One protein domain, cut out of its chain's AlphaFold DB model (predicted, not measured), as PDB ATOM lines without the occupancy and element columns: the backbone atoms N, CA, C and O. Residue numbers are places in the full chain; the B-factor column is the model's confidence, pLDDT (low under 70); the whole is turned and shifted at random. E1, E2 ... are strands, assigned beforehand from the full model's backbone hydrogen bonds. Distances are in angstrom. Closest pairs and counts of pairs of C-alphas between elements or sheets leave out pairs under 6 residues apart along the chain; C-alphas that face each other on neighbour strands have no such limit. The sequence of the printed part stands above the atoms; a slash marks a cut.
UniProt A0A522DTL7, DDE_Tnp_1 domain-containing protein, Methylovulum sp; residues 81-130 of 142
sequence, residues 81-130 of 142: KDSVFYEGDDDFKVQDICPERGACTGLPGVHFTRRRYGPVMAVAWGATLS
ATOM      1  N   LYS A  81     -48.112   2.991  34.525       85.00
ATOM      2  CA  LYS A  81     -47.200   1.934  34.055       85.00
ATOM      3  C   LYS A  81     -46.840   2.060  32.567       85.00
ATOM      4  O   LYS A  81     -45.795   1.589  32.128       85.00
ATOM      5  N   ASP A  82     -47.728   2.672  31.792       86.69
ATOM      6  CA  ASP A  82     -47.597   2.917  30.361       86.69
ATOM      7  C   ASP A  82     -47.004   4.295  30.037       86.69
ATOM      8  O   ASP A  82     -46.885   4.637  28.855       86.69
ATOM      9  N   SER A  83     -46.593   5.050  31.060       90.69
ATOM     10  CA  SER A  83     -45.818   6.270  30.889       90.69
ATOM     11  C   SER A  83     -44.533   5.996  30.120       90.69
ATOM     12  O   SER A  83     -43.820   5.021  30.376       90.69
ATOM     13  N   VAL A  84     -44.263   6.878  29.161       94.00
ATOM     14  CA  VAL A  84     -43.109   6.799  28.264       94.00
ATOM     15  C   VAL A  84     -41.977   7.645  28.827       94.00
ATOM     16  O   VAL A  84     -42.195   8.799  29.205       94.00
ATOM     17  N   PHE A  85     -40.785   7.071  28.828       95.44
ATOM     18  CA  PHE A  85     -39.529   7.713  29.170       95.44
ATOM     19  C   PHE A  85     -38.570   7.640  27.984       95.44
ATOM     20  O   PHE A  85     -38.730   6.789  27.110       95.44
ATOM     21  N   TYR A  86     -37.581   8.529  27.969       96.38
ATOM     22  CA  TYR A  86     -36.557   8.580  26.937       96.38
ATOM     23  C   TYR A  86     -35.154   8.617  27.536       96.38
ATOM     24  O   TYR A  86     -34.873   9.437  28.416       96.38
ATOM     25  N   GLU A  87     -34.266   7.792  26.991       94.19
ATOM     26  CA  GLU A  87     -32.820   7.840  27.208       94.19
ATOM     27  C   GLU A  87     -32.157   8.202  25.872       94.19
ATOM     28  O   GLU A  87     -32.110   7.408  24.936       94.19
ATOM     29  N   GLY A  88     -31.718   9.458  25.736       91.44
ATOM     30  CA  GLY A  88     -31.319   9.993  24.433       91.44
ATOM     31  C   GLY A  88     -32.482   9.971  23.433       91.44
ATOM     32  O   GLY A  88     -33.525  10.595  23.664       91.44
ATOM     33  N   ASP A  89     -32.302   9.261  22.322       92.38
ATOM     34  CA  ASP A  89     -33.313   9.126  21.268       92.38
ATOM     35  C   ASP A  89     -34.240   7.915  21.462       92.38
ATOM     36  O   ASP A  89     -35.323   7.894  20.871       92.38
ATOM     37  N   ASP A  90     -33.861   6.962  22.318       94.12
ATOM     38  CA  ASP A  90     -34.609   5.730  22.555       94.12
ATOM     39  C   ASP A  90     -35.733   5.951  23.572       94.12
ATOM     40  O   ASP A  90     -35.538   6.607  24.599       94.12
ATOM     41  N   ASP A  91     -36.917   5.398  23.292       94.81
ATOM     42  CA  ASP A  91     -38.066   5.416  24.195       94.81
ATOM     43  C   ASP A  91     -38.332   4.047  24.823       94.81
ATOM     44  O   ASP A  91     -38.120   2.996  24.218       94.81
ATOM     45  N   PHE A  92     -38.825   4.061  26.056       93.44
ATOM     46  CA  PHE A  92     -39.245   2.864  26.775       93.44
ATOM     47  C   PHE A  92     -40.418   3.187  27.695       93.44
ATOM     48  O   PHE A  92     -40.654   4.345  28.055       93.44
ATOM     49  N   LYS A  93     -41.176   2.167  28.105       90.56
ATOM     50  CA  LYS A  93     -42.205   2.334  29.137       90.56
ATOM     51  C   LYS A  93     -41.688   1.857  30.475       90.56
ATOM     52  O   LYS A  93     -40.931   0.893  30.553       90.56
ATOM     53  N   VAL A  94     -42.173   2.471  31.550       82.25
ATOM     54  CA  VAL A  94     -41.780   2.073  32.911       82.25
ATOM     55  C   VAL A  94     -42.098   0.599  33.195       82.25
ATOM     56  O   VAL A  94     -41.314  -0.074  33.852       82.25
ATOM     57  N   GLN A  95     -43.202   0.068  32.658       83.00
ATOM     58  CA  GLN A  95     -43.566  -1.350  32.794       83.00
ATOM     59  C   GLN A  95     -42.604  -2.326  32.101       83.00
ATOM     60  O   GLN A  95     -42.652  -3.517  32.396       83.00
ATOM     61  N   ASP A  96     -41.786  -1.848  31.161       86.69
ATOM     62  CA  ASP A  96     -40.800  -2.679  30.466       86.69
ATOM     63  C   ASP A  96     -39.537  -2.857  31.332       86.69
ATOM     64  O   ASP A  96     -38.715  -3.739  31.080       86.69
ATOM     65  N   ILE A  97     -39.409  -2.058  32.400       83.81
ATOM     66  CA  ILE A  97     -38.429  -2.260  33.460       83.81
ATOM     67  C   ILE A  97     -38.961  -3.376  34.361       83.81
ATOM     68  O   ILE A  97     -39.972  -3.219  35.043       83.81
ATOM     69  N   CYS A  98     -38.262  -4.507  34.375       79.56
ATOM     70  CA  CYS A  98     -38.642  -5.699  35.132       79.56
ATOM     71  C   CYS A  98     -37.703  -5.906  36.333       79.56
ATOM     72  O   CYS A  98     -36.869  -6.815  36.290       79.56
ATOM     73  N   PRO A  99     -37.784  -5.081  37.397       84.38
ATOM     74  CA  PRO A  99     -37.005  -5.323  38.603       84.38
ATOM     75  C   PRO A  99     -37.394  -6.671  39.219       84.38
ATOM     76  O   PRO A  99     -38.559  -7.079  39.200       84.38
ATOM     77  N   GLU A 100     -36.415  -7.363  39.802       83.50
ATOM     78  CA  GLU A 100     -36.693  -8.557  40.596       83.50
ATOM     79  C   GLU A 100     -37.623  -8.226  41.773       83.50
ATOM     80  O   GLU A 100     -37.684  -7.098  42.267       83.50
ATOM     81  N   ARG A 101     -38.355  -9.230  42.259       84.56
ATOM     82  CA  ARG A 101     -39.220  -9.066  43.432       84.56
ATOM     83  C   ARG A 101     -38.400  -8.618  44.644       84.56
ATOM     84  O   ARG A 101     -37.441  -9.280  45.026       84.56
ATOM     85  N   GLY A 102     -38.839  -7.542  45.286       85.31
ATOM     86  CA  GLY A 102     -38.152  -6.898  46.402       85.31
ATOM     87  C   GLY A 102     -36.962  -6.032  45.987       85.31
ATOM     88  O   GLY A 102     -36.306  -5.474  46.865       85.31
ATOM     89  N   ALA A 103     -36.680  -5.912  44.687       86.69
ATOM     90  CA  ALA A 103     -35.603  -5.093  44.157       86.69
ATOM     91  C   ALA A 103     -36.120  -3.767  43.587       86.69
ATOM     92  O   ALA A 103     -37.279  -3.612  43.196       86.69
ATOM     93  N   CYS A 104     -35.201  -2.811  43.521       89.88
ATOM     94  CA  CYS A 104     -35.420  -1.466  43.022       89.88
ATOM     95  C   CYS A 104     -34.435  -1.200  41.887       89.88
ATOM     96  O   CYS A 104     -33.242  -1.464  42.035       89.88
ATOM     97  N   THR A 105     -34.920  -0.662  40.773       91.19
ATOM     98  CA  THR A 105     -34.085  -0.209  39.654       91.19
ATOM     99  C   THR A 105     -34.288   1.287  39.471       91.19
ATOM    100  O   THR A 105     -35.409   1.725  39.226       91.19
ATOM    101  N   GLY A 106     -33.214   2.061  39.625       91.88
ATOM    102  CA  GLY A 106     -33.202   3.500  39.363       91.88
ATOM    103  C   GLY A 106     -32.575   3.798  38.005       91.88
ATOM    104  O   GLY A 106     -31.544   3.218  37.662       91.88
ATOM    105  N   LEU A 107     -33.191   4.704  37.256       92.50
ATOM    106  CA  LEU A 107     -32.753   5.176  35.948       92.50
ATOM    107  C   LEU A 107     -32.598   6.705  36.014       92.50
ATOM    108  O   LEU A 107     -33.587   7.430  35.870       92.50
ATOM    109  N   PRO A 108     -31.385   7.210  36.295       94.81
ATOM    110  CA  PRO A 108     -31.128   8.643  36.328       94.81
ATOM    111  C   PRO A 108     -31.067   9.231  34.917       94.81
ATOM    112  O   PRO A 108     -30.624   8.571  33.981       94.81
ATOM    113  N   GLY A 109     -31.393  10.516  34.781       95.12
ATOM    114  CA  GLY A 109     -31.092  11.266  33.557       95.12
ATOM    115  C   GLY A 109     -32.068  11.027  32.405       95.12
ATOM    116  O   GLY A 109     -31.769  11.389  31.268       95.12
ATOM    117  N   VAL A 110     -33.223  10.424  32.683       95.69
ATOM    118  CA  VAL A 110     -34.235  10.105  31.671       95.69
ATOM    119  C   VAL A 110     -35.216  11.262  31.499       95.69
ATOM    120  O   VAL A 110     -35.450  12.031  32.430       95.69
ATOM    121  N   HIS A 111     -35.812  11.383  30.315       96.94
ATOM    122  CA  HIS A 111     -36.842  12.389  30.050       96.94
ATOM    123  C   HIS A 111     -38.224  11.752  30.094       96.94
ATOM    124  O   HIS A 111     -38.472  10.727  29.465       96.94
ATOM    125  N   PHE A 112     -39.133  12.374  30.822       94.69
ATOM    126  CA  PHE A 112     -40.463  11.886  31.115       94.69
ATOM    127  C   PHE A 112     -41.511  12.457  30.156       94.69
ATOM    128  O   PHE A 112     -41.516  13.644  29.814       94.69
ATOM    129  N   THR A 113     -42.450  11.596  29.765       93.19
ATOM    130  CA  THR A 113     -43.537  11.851  28.811       93.19
ATOM    131  C   THR A 113     -43.062  12.222  27.405       93.19
ATOM    132  O   THR A 113     -41.899  12.514  27.138       93.19
ATOM    133  N   ARG A 114     -44.010  12.292  26.464       92.38
ATOM    134  CA  ARG A 114     -43.747  12.770  25.095       92.38
ATOM    135  C   ARG A 114     -43.269  14.222  25.028       92.38
ATOM    136  O   ARG A 114     -42.701  14.603  24.010       92.38
ATOM    137  N   ARG A 115     -43.498  15.022  26.075       94.19
ATOM    138  CA  ARG A 115     -42.982  16.394  26.168       94.19
ATOM    139  C   ARG A 115     -41.491  16.441  26.510       94.19
ATOM    140  O   ARG A 115     -40.905  17.509  26.409       94.19
ATOM    141  N   ARG A 116     -40.887  15.298  26.862       94.50
ATOM    142  CA  ARG A 116     -39.485  15.169  27.274       94.50
ATOM    143  C   ARG A 116     -39.131  16.089  28.447       94.50
ATOM    144  O   ARG A 116     -38.095  16.741  28.437       94.50
ATOM    145  N   TYR A 117     -40.003  16.122  29.449       95.69
ATOM    146  CA  TYR A 117     -39.747  16.818  30.709       95.69
ATOM    147  C   TYR A 117     -38.583  16.152  31.461       95.69
ATOM    148  O   TYR A 117     -38.471  14.930  31.440       95.69
ATOM    149  N   GLY A 118     -37.726  16.922  32.128       93.31
ATOM    150  CA  GLY A 118     -36.576  16.400  32.870       93.31
ATOM    151  C   GLY A 118     -35.245  17.028  32.447       93.31
ATOM    152  O   GLY A 118     -35.242  18.079  31.803       93.31
ATOM    153  N   PRO A 119     -34.106  16.406  32.798       95.38
ATOM    154  CA  PRO A 119     -33.950  15.017  33.256       95.38
ATOM    155  C   PRO A 119     -34.528  14.722  34.653       95.38
ATOM    156  O   PRO A 119     -34.463  15.569  35.536       95.38
ATOM    157  N   VAL A 120     -35.037  13.501  34.861       95.06
ATOM    158  CA  VAL A 120     -35.580  13.003  36.148       95.06
ATOM    159  C   VAL A 120     -34.976  11.645  36.547       95.06
ATOM    160  O   VAL A 120     -34.236  11.035  35.765       95.06
ATOM    161  N   MET A 121     -35.286  11.154  37.752       94.94
ATOM    162  CA  MET A 121     -34.957   9.805  38.223       94.94
ATOM    163  C   MET A 121     -36.196   8.894  38.146       94.94
ATOM    164  O   MET A 121     -37.059   8.858  39.024       94.94
ATOM    165  N   ALA A 122     -36.268   8.052  37.118       92.75
ATOM    166  CA  ALA A 122     -37.302   7.021  37.093       92.75
ATOM    167  C   ALA A 122     -36.922   5.874  38.038       92.75
ATOM    168  O   ALA A 122     -35.815   5.342  37.963       92.75
ATOM    169  N   VAL A 123     -37.846   5.458  38.908       91.38
ATOM    170  CA  VAL A 123     -37.635   4.314  39.803       91.38
ATOM    171  C   VAL A 123     -38.702   3.252  39.555       91.38
ATOM    172  O   VAL A 123     -39.902   3.482  39.695       91.38
ATOM    173  N   ALA A 124     -38.254   2.052  39.195       90.31
ATOM    174  CA  ALA A 124     -39.095   0.868  39.105       90.31
ATOM    175  C   ALA A 124     -38.904   0.004  40.352       90.31
ATOM    176  O   ALA A 124     -37.776  -0.330  40.728       90.31
ATOM    177  N   TRP A 125     -40.012  -0.391  40.973       87.19
ATOM    178  CA  TRP A 125     -40.006  -1.225  42.169       87.19
ATOM    179  C   TRP A 125     -40.688  -2.564  41.897       87.19
ATOM    180  O   TRP A 125     -41.858  -2.606  41.521       87.19
ATOM    181  N   GLY A 126     -39.967  -3.666  42.107       84.12
ATOM    182  CA  GLY A 126     -40.522  -5.012  42.013       84.12
ATOM    183  C   GLY A 126     -41.229  -5.332  43.314       84.12
ATOM    184  O   GLY A 126     -40.586  -5.657  44.310       84.12
ATOM    185  N   ALA A 127     -42.546  -5.191  43.364       72.31
ATOM    186  CA  ALA A 127     -43.231  -5.282  44.639       72.31
ATOM    187  C   ALA A 127     -43.362  -6.732  45.155       72.31
ATOM    188  O   ALA A 127     -43.358  -7.732  44.426       72.31
ATOM    189  N   THR A 128     -43.348  -6.843  46.483       56.44
ATOM    190  CA  THR A 128     -43.314  -8.111  47.213       56.44
ATOM    191  C   THR A 128     -44.733  -8.475  47.638       56.44
ATOM    192  O   THR A 128     -45.071  -8.361  48.811       56.44
ATOM    193  N   LEU A 129     -45.594  -8.929  46.720       56.03
ATOM    194  CA  LEU A 129     -46.886  -9.495  47.150       56.03
ATOM    195  C   LEU A 129     -46.661 -10.781  47.949       56.03
ATOM    196  O   LEU A 129     -46.275 -11.803  47.379       56.03
ATOM    197  N   SER A 130     -46.975 -10.771  49.245       46.50
ATOM    198  CA  SER A 130     -47.506 -11.974  49.892       46.50
ATOM    199  C   SER A 130     -48.908 -12.217  49.327       46.50
ATOM    200  O   SER A 130     -49.681 -11.268  49.229       46.50
TER     201      SER A 130
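AT A GLANCE: This is residues 81 to 130 of the 142 residues of the protein "DDE_Tnp_1 domain-containing protein" of Methylovulum sp (UniProt A0A522DTL7). A short hairpin, E1 and E2, sits beside the bent far part of a long hairpin, E3 and E4, in one strongly twisted antiparallel sheet, order E2 E1 E3 E4. The printed part has 50 residues, with four named strands, E1 to E4 along the chain, and no named helix: all strand. It is only just compact, close to loose, with a radius of gyration of the C-alphas of 11.4 A, a rod spanning 37 by 18 by 14 A.

HOW THE PARTS SIT: E1, residues 84 to 87, and E2, residues 90 to 93, form a hairpin; N 85 and O 92, 2.8 A apart, are within hydrogen-bond range. E1 is antiparallel to E3, residues 104 to 112, which bends by 90 degrees at residue 109; N 86 and O 111 are within range at 2.8 A. E3 forms a hairpin with E4, residues 117 to 125, which bends by 66 degrees at residue 120; N 107 and O 122 are within range at 2.8 A. E2 and E4, the edge strands, are apart.

IN THESE COORDINATES: E1 begins at C-alpha 84 (-43.109, 6.799, 28.264) and E4 ends at C-alpha 125 (-40.006, -1.225, 42.169). E3 measures 18.6 A, E4 21.4 A.

THE WHOLE: The C-alphas farthest apart, of Asp 89 and Ser 130, are 38.3 A apart. The printed part has no cut; residues 128 to 130 are under pLDDT 70.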